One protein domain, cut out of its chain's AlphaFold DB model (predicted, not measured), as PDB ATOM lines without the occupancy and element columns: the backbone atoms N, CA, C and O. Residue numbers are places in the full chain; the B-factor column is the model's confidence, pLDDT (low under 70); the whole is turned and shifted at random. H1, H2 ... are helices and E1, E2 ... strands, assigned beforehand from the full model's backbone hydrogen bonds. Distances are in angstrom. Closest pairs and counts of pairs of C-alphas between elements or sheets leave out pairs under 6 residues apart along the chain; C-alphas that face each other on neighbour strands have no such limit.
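Overview. This is residues 257 to 369 and 378 to 387 of the 406 residues of an uncharacterized protein of Iodidimonas gelatinilytica (UniProt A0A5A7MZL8). A twisted four-stranded sheet, E2 - E5 - E6 - E7, makes a wall; H2 covers one of its faces at the E2 edge, while the short pair E1 and E4 lies on that same side toward E6 and E7, with the long strand E3 beyond E1 and H1 between E3 and H2. H3 at one end and the turn of the hairpin E5 and E6 at the other make the longest axis, and the long link of residues 350 to 363 runs past the opposite side of the sheet. The printed part has 123 residues with four named helices and seven named strands, in the order E1 H1 H2 E2 H3 E3 E4 E5 E6 H4 E7, and both sheets, the large one and E1 - E4, are antiparallel. The class is mixed, helices and strands, and the whole is compact, with a radius of gyration of the C-alphas of 14.4 A and spans of 43 by 28 by 27 A.

Arrangement. The inner strands E5, residues 329 to 336, and E6, residues 342 to 349, form an antiparallel hairpin at 160 degrees, with N 333 and O 345 within hydrogen-bond range at 2.8 A. The edge strand E2, residues 288 to 291, is the antiparallel neighbour of E5 at 143 degrees, with N 290 and O 330 at 2.7 A. The other edge strand, E7, residues 380 to 383, is the antiparallel neighbour of E6 at 169 degrees, with N 346 and O 382 only just within range at 3.5 A. From edge to edge the strands' lines turn by 61 degrees. H2, residues 272 to 281, is on this sheet at a height of 7.3 A, making two layers, a helix on one face of a sheet. It lies over E2 and runs slantwise to the strands, only just, at 31 degrees to E2 on the local plane; the closest C-alphas of the two are those of Gln 274 and Ile 290, 5.1 A apart. H3, residues 293 to 302, only grazes the sheet with its residues 293 to 297; its closest C-alpha pair with E5 is Arg 293 and Val 329, 5.5 A. E1, residues 257 to 259, and E4, residues 322 to 325, are antiparallel neighbours at 166 degrees, with N 323 and O 258 at 2.7 A. The closest C-alphas of E1 and E6 are those of Ala 258 and Phe 348, 7.0 A apart. E3, residues 307 to 317, pairs with no named strand, but residues 262 to 263 pair antiparallel with its residues 312 to 313. H1, residues 266 to 269, is close to H2 but not clearly touching it, with the C-alphas of Pro 266 and Arg 275 7.0 A apart. H4, residues 364 to 367, is not on the large sheet. Every O i to N i+4 pair is within hydrogen-bond range in H2 and 5 of 6 in H3; H1 and H4 are too short for such a pair.

Along the chain. E1 begins at C-alpha 257, (14.203, -21.018, -16.604). E3 is the longest strand, 27.7 A from first to last C-alpha, ending at C-alpha 317, (16.801, -9.284, -31.035). E5 measures 23.4 A and E6 22.8 A, while H2 measures 14.2 A and H3 14.9 A. E7 ends at C-alpha 383, (12.556, -20.324, -30.634).

Size, cuts and confidence. The two C-alphas farthest apart are those of Asp 305 and Arg 338, at 45.2 A. Residues 370 to 377 are not printed, and C-alphas 369 and 378 are 11.7 A apart across this cut. The link from E6 to H4, 14 residues, is long. The mean pLDDT of the printed part is 78.6, and residues 352 to 369 and 378 to 387 are under 70.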
ATOM      1  N   VAL A 257      14.301 -22.312 -15.921       97.75
ATOM      2  CA  VAL A 257      14.203 -21.018 -16.604       97.75
ATOM      3  C   VAL A 257      13.932 -21.214 -18.093       97.75
ATOM      4  O   VAL A 257      14.698 -21.869 -18.800       97.75
ATOM      5  N   ALA A 258      12.852 -20.601 -18.569       95.00
ATOM      6  CA  ALA A 258      12.552 -20.413 -19.984       95.00
ATOM      7  C   ALA A 258      12.922 -18.981 -20.367       95.00
ATOM      8  O   ALA A 258      12.549 -18.055 -19.650       95.00
ATOM      9  N   SER A 259      13.638 -18.759 -21.465       93.31
ATOM     10  CA  SER A 259      14.121 -17.417 -21.790       93.31
ATOM     11  C   SER A 259      14.323 -17.193 -23.284       93.31
ATOM     12  O   SER A 259      14.468 -18.144 -24.052       93.31
ATOM     13  N   THR A 260      14.323 -15.922 -23.689       90.94
ATOM     14  CA  THR A 260      14.865 -15.482 -24.973       90.94
ATOM     15  C   THR A 260      16.346 -15.857 -25.085       90.94
ATOM     16  O   THR A 260      17.103 -15.822 -24.119       90.94
ATOM     17  N   GLY A 261      16.781 -16.179 -26.301       90.25
ATOM     18  CA  GLY A 261      18.165 -16.553 -26.559       90.25
ATOM     19  C   GLY A 261      18.451 -18.010 -26.230       90.25
ATOM     20  O   GLY A 261      17.552 -18.830 -26.053       90.25
ATOM     21  N   VAL A 262      19.733 -18.353 -26.209       92.19
ATOM     22  CA  VAL A 262      20.172 -19.739 -26.078       92.19
ATOM     23  C   VAL A 262      20.997 -19.933 -24.833       92.19
ATOM     24  O   VAL A 262      21.913 -19.155 -24.567       92.19
ATOM     25  N   LEU A 263      20.692 -21.014 -24.122       95.88
ATOM     26  CA  LEU A 263      21.392 -21.433 -22.922       95.88
ATOM     27  C   LEU A 263      22.874 -21.692 -23.214       95.88
ATOM     28  O   LEU A 263      23.218 -22.457 -24.118       95.88
ATOM     29  N   GLN A 264      23.738 -21.054 -22.434       97.81
ATOM     30  CA  GLN A 264      25.192 -21.109 -22.574       97.81
ATOM     31  C   GLN A 264      25.846 -22.046 -21.555       97.81
ATOM     32  O   GLN A 264      26.884 -22.630 -21.854       97.81
ATOM     33  N   ASN A 265      25.228 -22.248 -20.387       98.31
ATOM     34  CA  ASN A 265      25.799 -23.017 -19.280       98.31
ATOM     35  C   ASN A 265      24.959 -24.247 -18.858       98.31
ATOM     36  O   ASN A 265      24.715 -24.463 -17.669       98.31
ATOM     37  N   PRO A 266      24.534 -25.129 -19.790       97.19
ATOM     38  CA  PRO A 266      23.685 -26.276 -19.450       97.19
ATOM     39  C   PRO A 266      24.345 -27.250 -18.464       97.19
ATOM     40  O   PRO A 266      23.644 -27.980 -17.770       97.19
ATOM     41  N   GLN A 267      25.682 -27.285 -18.402       98.00
ATOM     42  CA  GLN A 267      26.425 -28.157 -17.486       98.00
ATOM     43  C   GLN A 267      26.228 -27.777 -16.014       98.00
ATOM     44  O   GLN A 267      26.234 -28.674 -15.170       98.00
ATOM     45  N   ASP A 268      26.000 -26.491 -15.747       97.88
ATOM     46  CA  ASP A 268      25.870 -25.940 -14.397       97.88
ATOM     47  C   ASP A 268      24.420 -25.976 -13.912       97.88
ATOM     48  O   ASP A 268      24.163 -26.091 -12.715       97.88
ATOM     49  N   VAL A 269      23.463 -25.887 -14.846       97.94
ATOM     50  CA  VAL A 269      22.053 -25.680 -14.493       97.94
ATOM     51  C   VAL A 269      21.130 -26.865 -14.735       97.94
ATOM     52  O   VAL A 269      20.049 -26.913 -14.148       97.94
ATOM     53  N   LEU A 270      21.549 -27.834 -15.551       97.38
ATOM     54  CA  LEU A 270      20.773 -29.037 -15.855       97.38
ATOM     55  C   LEU A 270      21.468 -30.283 -15.321       97.38
ATOM     56  O   LEU A 270      22.685 -30.419 -15.426       97.38
ATOM     57  N   SER A 271      20.693 -31.258 -14.851       97.31
ATOM     58  CA  SER A 271      21.220 -32.585 -14.531       97.31
ATOM     59  C   SER A 271      21.722 -33.304 -15.788       97.31
ATOM     60  O   SER A 271      21.278 -33.032 -16.906       97.31
ATOM     61  N   LYS A 272      22.594 -34.308 -15.623       98.12
ATOM     62  CA  LYS A 272      23.063 -35.125 -16.756       98.12
ATOM     63  C   LYS A 272      21.896 -35.724 -17.563       98.12
ATOM     64  O   LYS A 272      21.931 -35.687 -18.787       98.12
ATOM     65  N   LYS A 273      20.846 -36.218 -16.891       98.12
ATOM     66  CA  LYS A 273      19.656 -36.791 -17.553       98.12
ATOM     67  C   LYS A 273      18.918 -35.751 -18.401       98.12
ATOM     68  O   LYS A 273      18.538 -36.053 -19.529       98.12
ATOM     69  N   GLN A 274      18.737 -34.539 -17.875       98.12
ATOM     70  CA  GLN A 274      18.106 -33.426 -18.594       98.12
ATOM     71  C   GLN A 274      18.937 -33.015 -19.817       98.12
ATOM     72  O   GLN A 274      18.384 -32.860 -20.902       98.12
ATOM     73  N   ARG A 275      20.268 -32.935 -19.688       98.06
ATOM     74  CA  ARG A 275      21.166 -32.650 -20.822       98.06
ATOM     75  C   ARG A 275      21.083 -33.713 -21.915       98.06
ATOM     76  O   ARG A 275      20.926 -33.371 -23.082       98.06
ATOM     77  N   ASP A 276      21.117 -34.992 -21.541       98.31
ATOM     78  CA  ASP A 276      21.006 -36.104 -22.495       98.31
ATOM     79  C   ASP A 276      19.653 -36.061 -23.248       98.31
ATOM     80  O   ASP A 276      19.593 -36.286 -24.460       98.31
ATOM     81  N   ARG A 277      18.556 -35.715 -22.554       98.25
ATOM     82  CA  ARG A 277      17.228 -35.510 -23.165       98.25
ATOM     83  C   ARG A 277      17.202 -34.295 -24.095       98.25
ATOM     84  O   ARG A 277      16.595 -34.383 -25.160       98.25
ATOM     85  N   LEU A 278      17.870 -33.200 -23.729       95.62
ATOM     86  CA  LEU A 278      17.923 -31.974 -24.531       95.62
ATOM     87  C   LEU A 278      18.675 -32.193 -25.845       95.62
ATOM     88  O   LEU A 278      18.205 -31.775 -26.899       95.62
ATOM     89  N   GLU A 279      19.793 -32.919 -25.810       95.88
ATOM     90  CA  GLU A 279      20.507 -33.312 -27.028       95.88
ATOM     91  C   GLU A 279      19.658 -34.234 -27.910       95.88
ATOM     92  O   GLU A 279      19.572 -34.038 -29.123       95.88
ATOM     93  N   LYS A 280      18.948 -35.193 -27.303       96.88
ATOM     94  CA  LYS A 280      18.020 -36.067 -28.031       96.88
ATOM     95  C   LYS A 280      16.879 -35.283 -28.688       96.88
ATOM     96  O   LYS A 280      16.483 -35.615 -29.805       96.88
ATOM     97  N   ALA A 281      16.357 -34.251 -28.025       94.81
ATOM     98  CA  ALA A 281      15.248 -33.441 -28.520       94.81
ATOM     99  C   ALA A 281      15.553 -32.768 -29.867       94.81
ATOM    100  O   ALA A 281      14.653 -32.657 -30.698       94.81
ATOM    101  N   LYS A 282      16.816 -32.393 -30.126       91.81
ATOM    102  CA  LYS A 282      17.250 -31.699 -31.356       91.81
ATOM    103  C   LYS A 282      16.938 -32.447 -32.653       91.81
ATOM    104  O   LYS A 282      16.810 -31.822 -33.697       91.81
ATOM    105  N   THR A 283      16.841 -33.775 -32.598       94.69
ATOM    106  CA  THR A 283      16.589 -34.635 -33.773       94.69
ATOM    107  C   THR A 283      15.340 -35.504 -33.606       94.69
ATOM    108  O   THR A 283      15.067 -36.399 -34.410       94.69
ATOM    109  N   ALA A 284      14.569 -35.276 -32.540       93.19
ATOM    110  CA  ALA A 284      13.435 -36.114 -32.203       93.19
ATOM    111  C   ALA A 284      12.236 -35.861 -33.130       93.19
ATOM    112  O   ALA A 284      11.852 -34.730 -33.420       93.19
ATOM    113  N   LYS A 285      11.567 -36.946 -33.536       92.19
ATOM    114  CA  LYS A 285      10.325 -36.881 -34.330       92.19
ATOM    115  C   LYS A 285       9.088 -36.492 -33.509       92.19
ATOM    116  O   LYS A 285       8.035 -36.238 -34.085       92.19
ATOM    117  N   LYS A 286       9.196 -36.512 -32.180       93.06
ATOM    118  CA  LYS A 286       8.147 -36.144 -31.220       93.06
ATOM    119  C   LYS A 286       8.779 -35.338 -30.081       93.06
ATOM    120  O   LYS A 286       9.967 -35.562 -29.826       93.06
ATOM    121  N   PRO A 287       8.010 -34.487 -29.377       93.75
ATOM    122  CA  PRO A 287       8.499 -33.784 -28.198       93.75
ATOM    123  C   PRO A 287       9.120 -34.736 -27.175       93.75
ATOM    124  O   PRO A 287       8.591 -35.815 -26.896       93.75
ATOM    125  N   VAL A 288      10.272 -34.337 -26.643       96.62
ATOM    126  CA  VAL A 288      10.993 -35.044 -25.586       96.62
ATOM    127  C   VAL A 288      10.870 -34.222 -24.314       96.62
ATOM    128  O   VAL A 288      11.266 -33.061 -24.290       96.62
ATOM    129  N   PHE A 289      10.362 -34.838 -23.249       96.81
ATOM    130  CA  PHE A 289      10.395 -34.241 -21.918       96.81
ATOM    131  C   PHE A 289      11.836 -34.116 -21.450       96.81
ATOM    132  O   PHE A 289      12.531 -35.124 -21.313       96.81
ATOM    133  N   ILE A 290      12.268 -32.884 -21.219       97.44
ATOM    134  CA  ILE A 290      13.556 -32.549 -20.626       97.44
ATOM    135  C   ILE A 290      13.427 -32.632 -19.111       97.44
ATOM    136  O   ILE A 290      14.168 -33.393 -18.484       97.44
ATOM    137  N   VAL A 291      12.426 -31.934 -18.569       96.81
ATOM    138  CA  VAL A 291      11.984 -32.021 -17.175       96.81
ATOM    139  C   VAL A 291      10.652 -32.750 -17.171       96.81
ATOM    140  O   VAL A 291       9.692 -32.285 -17.795       96.81
ATOM    141  N   THR A 292      10.604 -33.918 -16.533       95.81
ATOM    142  CA  THR A 292       9.366 -34.699 -16.469       95.81
ATOM    143  C   THR A 292       8.400 -34.112 -15.451       95.81
ATOM    144  O   THR A 292       8.736 -33.239 -14.650       95.81
ATOM    145  N   ARG A 293       7.167 -34.611 -15.473       92.81
ATOM    146  CA  ARG A 293       6.164 -34.214 -14.494       92.81
ATOM    147  C   ARG A 293       6.561 -34.604 -13.076       92.81
ATOM    148  O   ARG A 293       6.350 -33.818 -12.167       92.81
ATOM    149  N   GLU A 294       7.118 -35.794 -12.905       93.62
ATOM    150  CA  GLU A 294       7.573 -36.302 -11.613       93.62
ATOM    151  C   GLU A 294       8.703 -35.423 -11.069       93.62
ATOM    152  O   GLU A 294       8.621 -34.966  -9.938       93.62
ATOM    153  N   GLU A 295       9.687 -35.077 -11.911       94.75
ATOM    154  CA  GLU A 295      10.779 -34.165 -11.540       94.75
ATOM    155  C   GLU A 295      10.248 -32.775 -11.135       94.75
ATOM    156  O   GLU A 295      10.672 -32.221 -10.127       94.75
ATOM    157  N   ALA A 296       9.271 -32.228 -11.867       92.81
ATOM    158  CA  ALA A 296       8.636 -30.963 -11.496       92.81
ATOM    159  C   ALA A 296       7.811 -31.071 -10.196       92.81
ATOM    160  O   ALA A 296       7.724 -30.106  -9.438       92.81
ATOM    161  N   GLU A 297       7.156 -32.206  -9.935       91.75
ATOM    162  CA  GLU A 297       6.410 -32.453  -8.693       91.75
ATOM    163  C   GLU A 297       7.342 -32.620  -7.489       91.75
ATOM    164  O   GLU A 297       6.974 -32.210  -6.391       91.75
ATOM    165  N   ASP A 298       8.534 -33.177  -7.682       91.75
ATOM    166  CA  ASP A 298       9.539 -33.308  -6.629       91.75
ATOM    167  C   ASP A 298      10.178 -31.952  -6.296       91.75
ATOM    168  O   ASP A 298      10.183 -31.568  -5.126       91.75
ATOM    169  N   ASN A 299      10.545 -31.150  -7.306       92.25
ATOM    170  CA  ASN A 299      11.027 -29.778  -7.094       92.25
ATOM    171  C   ASN A 299      10.023 -28.920  -6.297       92.25
ATOM    172  O   ASN A 299      10.411 -28.099  -5.478       92.25
ATOM    173  N   GLN A 300       8.716 -29.116  -6.509       90.00
ATOM    174  CA  GLN A 300       7.661 -28.383  -5.791       90.00
ATOM    175  C   GLN A 300       7.545 -28.728  -4.300       90.00
ATOM    176  O   GLN A 300       6.949 -27.941  -3.566       90.00
ATOM    177  N   LYS A 301       8.028 -29.899  -3.864       86.38
ATOM    178  CA  LYS A 301       7.901 -30.368  -2.473       86.38
ATOM    179  C   LYS A 301       9.058 -29.912  -1.598       86.38
ATOM    180  O   LYS A 301       8.840 -29.653  -0.420       86.38
ATOM    181  N   GLU A 302      10.269 -29.914  -2.148       75.81
ATOM    182  CA  GLU A 302      11.487 -29.707  -1.364       75.81
ATOM    183  C   GLU A 302      11.698 -28.227  -1.035       75.81
ATOM    184  O   GLU A 302      11.987 -27.899   0.114       75.81
ATOM    185  N   GLY A 303      11.497 -27.337  -2.017       80.31
ATOM    186  CA  GLY A 303      11.945 -25.949  -1.908       80.31
ATOM    187  C   GLY A 303      13.468 -25.857  -1.744       80.31
ATOM    188  O   GLY A 303      14.168 -26.862  -1.598       80.31
ATOM    189  N   THR A 304      14.024 -24.649  -1.794       91.56
ATOM    190  CA  THR A 304      15.460 -24.456  -1.561       91.56
ATOM    191  C   THR A 304      15.796 -23.005  -1.238       91.56
ATOM    192  O   THR A 304      15.219 -22.091  -1.826       91.56
ATOM    193  N   ASP A 305      16.781 -22.820  -0.357       90.62
ATOM    194  CA  ASP A 305      17.437 -21.530  -0.103       90.62
ATOM    195  C   ASP A 305      18.683 -21.344  -0.994       90.62
ATOM    196  O   ASP A 305      19.309 -20.281  -1.016       90.62
ATOM    197  N   GLU A 306      19.083 -22.385  -1.733       96.25
ATOM    198  CA  GLU A 306      20.180 -22.305  -2.689       96.25
ATOM    199  C   GLU A 306      19.730 -21.596  -3.966       96.25
ATOM    200  O   GLU A 306      18.570 -21.652  -4.380       96.25
ATOM    201  N   THR A 307      20.677 -20.962  -4.652       98.00
ATOM    202  CA  THR A 307      20.414 -20.290  -5.926       98.00
ATOM    203  C   THR A 307      21.255 -20.874  -7.046       98.00
ATOM    204  O   THR A 307      22.305 -21.484  -6.839       98.00
ATOM    205  N   ARG A 308      20.777 -20.682  -8.272       97.94
ATOM    206  CA  ARG A 308      21.435 -21.115  -9.498       97.94
ATOM    207  C   ARG A 308      21.321 -20.022 -10.546       97.94
ATOM    208  O   ARG A 308      20.265 -19.411 -10.700       97.94
ATOM    209  N   THR A 309      22.405 -19.808 -11.286       98.81
ATOM    210  CA  THR A 309      22.479 -18.764 -12.313       98.81
ATOM    211  C   THR A 309      22.454 -19.381 -13.702       98.81
ATOM    212  O   THR A 309      23.338 -20.152 -14.073       98.81
ATOM    213  N   TRP A 310      21.429 -19.037 -14.471       98.75
ATOM    214  CA  TRP A 310      21.259 -19.438 -15.861       98.75
ATOM    215  C   TRP A 310      21.814 -18.364 -16.787       98.75
ATOM    216  O   TRP A 310      21.518 -17.188 -16.606       98.75
ATOM    217  N   HIS A 311      22.589 -18.761 -17.791       98.81
ATOM    218  CA  HIS A 311      23.246 -17.841 -18.715       98.81
ATOM    219  C   HIS A 311      22.697 -18.004 -20.130       98.81
ATOM    220  O   HIS A 311      22.776 -19.089 -20.708       98.81
ATOM    221  N   PHE A 312      22.159 -16.932 -20.704       98.12
ATOM    222  CA  PHE A 312      21.560 -16.916 -22.035       98.12
ATOM    223  C   PHE A 312      22.202 -15.857 -22.928       98.12
ATOM    224  O   PHE A 312      22.535 -14.763 -22.478       98.12
ATOM    225  N   LYS A 313      22.324 -16.175 -24.222       97.62
ATOM    226  CA  LYS A 313      22.732 -15.216 -25.258       97.62
ATOM    227  C   LYS A 313      21.724 -15.139 -26.390       97.62
ATOM    228  O   LYS A 313      21.329 -16.178 -26.921       97.62
ATOM    229  N   ALA A 314      21.345 -13.929 -26.781       92.50
ATOM    230  CA  ALA A 314      20.525 -13.668 -27.960       92.50
ATOM    231  C   ALA A 314      21.234 -12.659 -28.866       92.50
ATOM    232  O   ALA A 314      21.814 -11.696 -28.378       92.50
ATOM    233  N   GLU A 315      21.186 -12.876 -30.175       93.81
ATOM    234  CA  GLU A 315      21.836 -12.004 -31.154       93.81
ATOM    235  C   GLU A 315      20.782 -11.287 -31.985       93.81
ATOM    236  O   GLU A 315      19.837 -11.919 -32.461       93.81
ATOM    237  N   ASN A 316      20.964  -9.977 -32.170       92.00
ATOM    238  CA  ASN A 316      20.106  -9.134 -33.003       92.00
ATOM    239  C   ASN A 316      18.599  -9.346 -32.740       92.00
ATOM    240  O   ASN A 316      17.806  -9.582 -33.657       92.00
ATOM    241  N   VAL A 317      18.204  -9.271 -31.468       91.25
ATOM    242  CA  VAL A 317      16.801  -9.284 -31.035       91.25
ATOM    243  C   VAL A 317      16.418  -7.910 -30.497       91.25
ATOM    244  O   VAL A 317      17.277  -7.086 -30.201       91.25
ATOM    245  N   ARG A 318      15.117  -7.642 -30.395       90.25
ATOM    246  CA  ARG A 318      14.615  -6.334 -29.945       90.25
ATOM    247  C   ARG A 318      14.411  -6.208 -28.434       90.25
ATOM    248  O   ARG A 318      14.168  -5.116 -27.941       90.25
ATOM    249  N   ASP A 319      14.285  -7.341 -27.749       92.19
ATOM    250  CA  ASP A 319      13.864  -7.402 -26.354       92.19
ATOM    251  C   ASP A 319      14.170  -8.787 -25.787       92.19
ATOM    252  O   ASP A 319      14.377  -9.752 -26.533       92.19
ATOM    253  N   PHE A 320      14.148  -8.882 -24.464       94.69
ATOM    254  CA  PHE A 320      14.464 -10.090 -23.727       94.69
ATOM    255  C   PHE A 320      13.386 -10.365 -22.682       94.69
ATOM    256  O   PHE A 320      13.068  -9.508 -21.859       94.69
ATOM    257  N   ALA A 321      12.837 -11.576 -22.677       95.94
ATOM    258  CA  ALA A 321      11.891 -12.024 -21.663       95.94
ATOM    259  C   ALA A 321      12.331 -13.368 -21.088       95.94
ATOM    260  O   ALA A 321      13.043 -14.150 -21.727       95.94
ATOM    261  N   PHE A 322      11.901 -13.649 -19.865       97.44
ATOM    262  CA  PHE A 322      12.139 -14.947 -19.257       97.44
ATOM    263  C   PHE A 322      11.025 -15.329 -18.297       97.44
ATOM    264  O   PHE A 322      10.184 -14.523 -17.915       97.44
ATOM    265  N   SER A 323      11.005 -16.590 -17.909       97.12
ATOM    266  CA  SER A 323      10.067 -17.134 -16.950       97.12
ATOM    267  C   SER A 323      10.778 -18.157 -16.094       97.12
ATOM    268  O   SER A 323      11.676 -18.849 -16.568       97.12
ATOM    269  N   SER A 324      10.390 -18.238 -14.827       97.25
ATOM    270  CA  SER A 324      11.047 -19.096 -13.854       97.25
ATOM    271  C   SER A 324      10.025 -19.717 -12.920       97.25
ATOM    272  O   SER A 324       9.148 -19.022 -12.404       97.25
ATOM    273  N   SER A 325      10.151 -21.020 -12.683       96.38
ATOM    274  CA  SER A 325       9.380 -21.717 -11.655       96.38
ATOM    275  C   SER A 325       9.931 -23.117 -11.405       96.38
ATOM    276  O   SER A 325      10.374 -23.791 -12.338       96.38
ATOM    277  N   ARG A 326       9.805 -23.607 -10.168       95.31
ATOM    278  CA  ARG A 326       9.959 -25.036  -9.839       95.31
ATOM    279  C   ARG A 326       8.834 -25.919 -10.384       95.31
ATOM    280  O   ARG A 326       8.965 -27.134 -10.443       95.31
ATOM    281  N   LYS A 327       7.719 -25.317 -10.818       93.31
ATOM    282  CA  LYS A 327       6.536 -26.034 -11.320       93.31
ATOM    283  C   LYS A 327       6.653 -26.492 -12.772       93.31
ATOM    284  O   LYS A 327       5.736 -27.158 -13.258       93.31
ATOM    285  N   PHE A 328       7.693 -26.074 -13.491       94.62
ATOM    286  CA  PHE A 328       7.761 -26.291 -14.929       94.62
ATOM    287  C   PHE A 328       8.075 -27.735 -15.288       94.62
ATOM    288  O   PHE A 328       9.163 -28.247 -15.041       94.62
ATOM    289  N   VAL A 329       7.122 -28.337 -15.989       95.00
ATOM    290  CA  VAL A 329       7.398 -29.396 -16.950       95.00
ATOM    291  C   VAL A 329       7.973 -28.734 -18.195       95.00
ATOM    292  O   VAL A 329       7.468 -27.696 -18.627       95.00
ATOM    293  N   TRP A 330       9.023 -29.326 -18.757       95.56
ATOM    294  CA  TRP A 330       9.690 -28.812 -19.950       95.56
ATOM    295  C   TRP A 330       9.757 -29.904 -21.007       95.56
ATOM    296  O   TRP A 330      10.396 -30.935 -20.784       95.56
ATOM    297  N   ASP A 331       9.135 -29.670 -22.160       93.94
ATOM    298  CA  ASP A 331       9.345 -30.469 -23.365       93.94
ATOM    299  C   ASP A 331      10.025 -29.661 -24.475       93.94
ATOM    300  O   ASP A 331       9.974 -28.430 -24.519       93.94
ATOM    301  N   ALA A 332      10.737 -30.370 -25.348       93.19
ATOM    302  CA  ALA A 332      11.421 -29.765 -26.477       93.19
ATOM    303  C   ALA A 332      11.431 -30.683 -27.701       93.19
ATOM    304  O   ALA A 332      11.477 -31.914 -27.592       93.19
ATOM    305  N   GLN A 333      11.448 -30.070 -28.880       92.81
ATOM    306  CA  GLN A 333      11.618 -30.731 -30.166       92.81
ATOM    307  C   GLN A 333      12.407 -29.835 -31.126       92.81
ATOM    308  O   GLN A 333      12.122 -28.649 -31.249       92.81
ATOM    309  N   GLY A 334      13.379 -30.401 -31.837       91.25
ATOM    310  CA  GLY A 334      14.047 -29.714 -32.938       91.25
ATOM    311  C   GLY A 334      13.139 -29.593 -34.164       91.25
ATOM    312  O   GLY A 334      12.555 -30.577 -34.621       91.25
ATOM    313  N   HIS A 335      13.044 -28.385 -34.706       87.38
ATOM    314  CA  HIS A 335      12.427 -28.061 -35.983       87.38
ATOM    315  C   HIS A 335      13.521 -27.692 -36.987       87.38
ATOM    316  O   HIS A 335      14.333 -26.801 -36.735       87.38
ATOM    317  N   HIS A 336      13.558 -28.387 -38.122       86.44
ATOM    318  CA  HIS A 336      14.528 -28.118 -39.178       86.44
ATOM    319  C   HIS A 336      13.930 -27.146 -40.196       86.44
ATOM    320  O   HIS A 336      12.967 -27.473 -40.889       86.44
ATOM    321  N   GLU A 337      14.519 -25.961 -40.279       81.00
ATOM    322  CA  GLU A 337      14.151 -24.915 -41.223       81.00
ATOM    323  C   GLU A 337      14.644 -25.240 -42.640       81.00
ATOM    324  O   GLU A 337      15.601 -25.994 -42.851       81.00
ATOM    325  N   ARG A 338      14.009 -24.623 -43.644       83.12
ATOM    326  CA  ARG A 338      14.342 -24.836 -45.069       83.12
ATOM    327  C   ARG A 338      15.765 -24.416 -45.439       83.12
ATOM    328  O   ARG A 338      16.303 -24.898 -46.429       83.12
ATOM    329  N   ASP A 339      16.360 -23.517 -44.667       81.56
ATOM    330  CA  ASP A 339      17.722 -23.017 -44.846       81.56
ATOM    331  C   ASP A 339      18.779 -23.847 -44.088       81.56
ATOM    332  O   ASP A 339      19.938 -23.446 -44.001       81.56
ATOM    333  N   GLY A 340      18.400 -25.027 -43.577       81.06
ATOM    334  CA  GLY A 340      19.304 -25.997 -42.946       81.06
ATOM    335  C   GLY A 340      19.519 -25.778 -41.450       81.06
ATOM    336  O   GLY A 340      20.268 -26.522 -40.815       81.06
ATOM    337  N   ARG A 341      18.863 -24.776 -40.868       80.00
ATOM    338  CA  ARG A 341      18.979 -24.450 -39.449       80.00
ATOM    339  C   ARG A 341      18.101 -25.356 -38.606       80.00
ATOM    340  O   ARG A 341      17.047 -25.801 -39.048       80.00
ATOM    341  N   THR A 342      18.524 -25.623 -37.375       81.56
ATOM    342  CA  THR A 342      17.686 -26.334 -36.402       81.56
ATOM    343  C   THR A 342      17.296 -25.372 -35.302       81.56
ATOM    344  O   THR A 342      18.148 -24.900 -34.557       81.56
ATOM    345  N   VAL A 343      16.004 -25.092 -35.219       85.38
ATOM    346  CA  VAL A 343      15.396 -24.271 -34.184       85.38
ATOM    347  C   VAL A 343      14.762 -25.205 -33.171       85.38
ATOM    348  O   VAL A 343      14.039 -26.124 -33.535       85.38
ATOM    349  N   MET A 344      15.004 -24.985 -31.887       88.25
ATOM    350  CA  MET A 344      14.272 -25.720 -30.863       88.25
ATOM    351  C   MET A 344      12.893 -25.097 -30.674       88.25
ATOM    352  O   MET A 344      12.813 -23.906 -30.405       88.25
ATOM    353  N   ALA A 345      11.836 -25.900 -30.781       90.31
ATOM    354  CA  ALA A 345      10.512 -25.589 -30.264       90.31
ATOM    355  C   ALA A 345      10.415 -26.167 -28.849       90.31
ATOM    356  O   ALA A 345      10.646 -27.363 -28.650       90.31
ATOM    357  N   MET A 346      10.127 -25.324 -27.863       90.38
ATOM    358  CA  MET A 346      10.099 -25.718 -26.452       90.38
ATOM    359  C   MET A 346       8.811 -25.260 -25.784       90.38
ATOM    360  O   MET A 346       8.335 -24.176 -26.104       90.38
ATOM    361  N   SER A 347       8.311 -26.040 -24.826       90.00
ATOM    362  CA  SER A 347       7.143 -25.686 -24.018       90.00
ATOM    363  C   SER A 347       7.476 -25.798 -22.535       90.00
ATOM    364  O   SER A 347       8.082 -26.778 -22.101       90.00
ATOM    365  N   PHE A 348       7.031 -24.814 -21.755       92.19
ATOM    366  CA  PHE A 348       7.158 -24.788 -20.299       92.19
ATOM    367  C   PHE A 348       5.788 -24.540 -19.689       92.19
ATOM    368  O   PHE A 348       5.127 -23.563 -20.045       92.19
ATOM    369  N   TYR A 349       5.340 -25.428 -18.804       87.94
ATOM    370  CA  TYR A 349       3.992 -25.340 -18.246       87.94
ATOM    371  C   TYR A 349       3.872 -26.042 -16.885       87.94
ATOM    372  O   TYR A 349       4.601 -26.998 -16.608       87.94
ATOM    373  N   PRO A 350       2.941 -25.604 -16.017       85.81
ATOM    374  CA  PRO A 350       2.617 -26.324 -14.793       85.81
ATOM    375  C   PRO A 350       1.685 -27.515 -15.071       85.81
ATOM    376  O   PRO A 350       0.934 -27.538 -16.045       85.81
ATOM    377  N   ARG A 351       1.649 -28.479 -14.142       70.19
ATOM    378  CA  ARG A 351       0.868 -29.736 -14.195       70.19
ATOM    379  C   ARG A 351      -0.567 -29.643 -14.749       70.19
ATOM    380  O   ARG A 351      -1.057 -30.622 -15.305       70.19
ATOM    381  N   ARG A 352      -1.290 -28.541 -14.525       55.94
ATOM    382  CA  ARG A 352      -2.745 -28.461 -14.765       55.94
ATOM    383  C   ARG A 352      -3.174 -28.253 -16.223       55.94
ATOM    384  O   ARG A 352      -4.370 -28.105 -16.456       55.94
ATOM    385  N   HIS A 353      -2.260 -28.309 -17.190       47.03
ATOM    386  CA  HIS A 353      -2.599 -28.099 -18.599       47.03
ATOM    387  C   HIS A 353      -2.597 -29.386 -19.418       47.03
ATOM    388  O   HIS A 353      -1.602 -30.105 -19.485       47.03
ATOM    389  N   ALA A 354      -3.733 -29.644 -20.071       28.31
ATOM    390  CA  ALA A 354      -3.789 -30.475 -21.261       28.31
ATOM    391  C   ALA A 354      -3.292 -29.644 -22.453       28.31
ATOM    392  O   ALA A 354      -3.648 -28.477 -22.607       28.31
ATOM    393  N   PHE A 355      -2.444 -30.266 -23.262       32.25
ATOM    394  CA  PHE A 355      -1.842 -29.733 -24.476       32.25
ATOM    395  C   PHE A 355      -2.890 -29.122 -25.425       32.25
ATOM    396  O   PHE A 355      -3.769 -29.828 -25.915       32.25
ATOM    397  N   VAL A 356      -2.755 -27.830 -25.734       26.28
ATOM    398  CA  VAL A 356      -3.315 -27.219 -26.949       26.28
ATOM    399  C   VAL A 356      -2.115 -26.699 -27.728       26.28
ATOM    400  O   VAL A 356      -1.576 -25.640 -27.425       26.28
ATOM    401  N   GLY A 357      -1.610 -27.512 -28.655       25.23
ATOM    402  CA  GLY A 357      -0.443 -27.158 -29.454       25.23
ATOM    403  C   GLY A 357      -0.711 -25.908 -30.291       25.23
ATOM    404  O   GLY A 357      -1.622 -25.901 -31.115       25.23
ATOM    405  N   GLN A 358       0.105 -24.875 -30.106       24.11
ATOM    406  CA  GLN A 358       0.269 -23.794 -31.073       24.11
ATOM    407  C   GLN A 358       1.751 -23.699 -31.432       24.11
ATOM    408  O   GLN A 358       2.602 -23.448 -30.582       24.11
ATOM    409  N   ILE A 359       2.048 -23.957 -32.704       25.95
ATOM    410  CA  ILE A 359       3.341 -23.662 -33.317       25.95
ATOM    411  C   ILE A 359       3.328 -22.156 -33.585       25.95
ATOM    412  O   ILE A 359       2.523 -21.696 -34.393       25.95
ATOM    413  N   PHE A 360       4.172 -21.388 -32.899       27.19
ATOM    414  CA  PHE A 360       4.337 -19.960 -33.180       27.19
ATOM    415  C   PHE A 360       5.448 -19.756 -34.211       27.19
ATOM    416  O   PHE A 360       6.519 -20.358 -34.104       27.19
ATOM    417  N   HIS A 361       5.195 -18.913 -35.215       24.30
ATOM    418  CA  HIS A 361       6.197 -18.565 -36.216       24.30
ATOM    419  C   HIS A 361       7.234 -17.569 -35.647       24.30
ATOM    420  O   HIS A 361       6.894 -16.733 -34.807       24.30
ATOM    421  N   PRO A 362       8.489 -17.579 -36.141       29.98
ATOM    422  CA  PRO A 362       9.582 -16.723 -35.651       29.98
ATOM    423  C   PRO A 362       9.318 -15.205 -35.700       29.98
ATOM    424  O   PRO A 362       9.964 -14.447 -34.980       29.98
ATOM    425  N   GLY A 363       8.374 -14.746 -36.533       25.56
ATOM    426  CA  GLY A 363       7.950 -13.339 -36.614       25.56
ATOM    427  C   GLY A 363       6.871 -12.934 -35.598       25.56
ATOM    428  O   GLY A 363       6.708 -11.745 -35.319       25.56
ATOM    429  N   ASP A 364       6.184 -13.904 -34.993       27.95
ATOM    430  CA  ASP A 364       4.979 -13.666 -34.192       27.95
ATOM    431  C   ASP A 364       5.273 -13.516 -32.696       27.95
ATOM    432  O   ASP A 364       4.522 -12.850 -31.988       27.95
ATOM    433  N   LEU A 365       6.400 -14.032 -32.200       34.97
ATOM    434  CA  LEU A 365       6.785 -13.890 -30.781       34.97
ATOM    435  C   LEU A 365       7.302 -12.503 -30.426       34.97
ATOM    436  O   LEU A 365       7.344 -12.103 -29.266       34.97
ATOM    437  N   ALA A 366       7.662 -11.755 -31.454       32.59
ATOM    438  CA  ALA A 366       8.022 -10.376 -31.315       32.59
ATOM    439  C   ALA A 366       6.747  -9.513 -31.550       32.59
ATOM    440  O   ALA A 366       6.482  -8.579 -30.806       32.59
ATOM    441  N   GLY A 367       5.896  -9.804 -32.540       26.72
ATOM    442  CA  GLY A 367       4.720  -8.971 -32.875       26.72
ATOM    443  C   GLY A 367       3.413  -9.255 -32.118       26.72
ATOM    444  O   GLY A 367       2.530  -8.404 -32.106       26.72
ATOM    445  N   THR A 368       3.266 -10.417 -31.484       26.53
ATOM    446  CA  THR A 368       2.037 -10.825 -30.791       26.53
ATOM    447  C   THR A 368       2.376 -11.420 -29.432       26.53
ATOM    448  O   THR A 368       2.338 -12.625 -29.209       26.53
ATOM    449  N   GLY A 369       2.680 -10.544 -28.477       30.62
ATOM    450  CA  GLY A 369       2.654 -10.879 -27.056       30.62
ATOM    451  C   GLY A 369       1.221 -11.111 -26.577       30.62
ATOM    452  O   GLY A 369       0.731 -10.380 -25.719       30.62
ATOM    453  N   LEU A 378      -0.471 -20.585 -19.392       32.06
ATOM    454  CA  LEU A 378       0.723 -19.883 -19.860       32.06
ATOM    455  C   LEU A 378       1.578 -20.908 -20.621       32.06
ATOM    456  O   LEU A 378       2.036 -21.883 -20.032       32.06
ATOM    457  N   SER A 379       1.714 -20.728 -21.936       25.38
ATOM    458  CA  SER A 379       2.616 -21.505 -22.790       25.38
ATOM    459  C   SER A 379       3.668 -20.548 -23.327       25.38
ATOM    460  O   SER A 379       3.340 -19.596 -24.035       25.38
ATOM    461  N   LEU A 380       4.922 -20.768 -22.947       33.00
ATOM    462  CA  LEU A 380       6.063 -20.059 -23.511       33.00
ATOM    463  C   LEU A 380       6.669 -20.944 -24.587       33.00
ATOM    464  O   LEU A 380       7.263 -21.972 -24.268       33.00
ATOM    465  N   SER A 381       6.508 -20.532 -25.844       29.06
ATOM    466  CA  SER A 381       7.266 -21.109 -26.947       29.06
ATOM    467  C   SER A 381       8.592 -20.365 -27.078       29.06
ATOM    468  O   SER A 381       8.639 -19.171 -27.366       29.06
ATOM    469  N   GLY A 382       9.687 -21.067 -26.794       32.28
ATOM    470  CA  GLY A 382      11.035 -20.599 -27.110       32.28
ATOM    471  C   GLY A 382      11.393 -21.019 -28.532       32.28
ATOM    472  O   GLY A 382      11.169 -22.172 -28.889       32.28
ATOM    473  N   VAL A 383      11.934 -20.091 -29.321       28.05
ATOM    474  CA  VAL A 383      12.556 -20.324 -30.634       28.05
ATOM    475  C   VAL A 383      14.026 -19.933 -30.476       28.05
ATOM    476  O   VAL A 383      14.326 -18.853 -29.973       28.05
ATOM    477  N   ASP A 384      14.952 -20.804 -30.879       31.72
ATOM    478  CA  ASP A 384      16.376 -20.457 -30.968       31.72
ATOM    479  C   ASP A 384      16.574 -19.356 -32.033       31.72
ATOM    480  O   ASP A 384      16.454 -19.599 -33.237       31.72
ATOM    481  N   PHE A 385      16.849 -18.128 -31.582       28.03
ATOM    482  CA  PHE A 385      16.995 -16.939 -32.427       28.03
ATOM    483  C   PHE A 385      18.338 -16.848 -33.165       28.03
ATOM    484  O   PHE A 385      18.501 -15.921 -33.957       28.03
ATOM    485  N   ARG A 386      19.293 -17.776 -32.962       29.94
ATOM    486  CA  ARG A 386      20.702 -17.630 -33.399       29.94
ATOM    487  C   ARG A 386      20.934 -17.352 -34.882       29.94
ATOM    488  O   ARG A 386      22.078 -17.161 -35.275       29.94
ATOM    489  N   GLN A 387      19.934 -17.448 -35.751       32.00
ATOM    490  CA  GLN A 387      20.246 -17.595 -37.163       32.00
ATOM    491  C   GLN A 387      19.211 -17.036 -38.142       32.00
ATOM    492  O   GLN A 387      19.257 -17.424 -39.302       32.00
TER     493      GLN A 387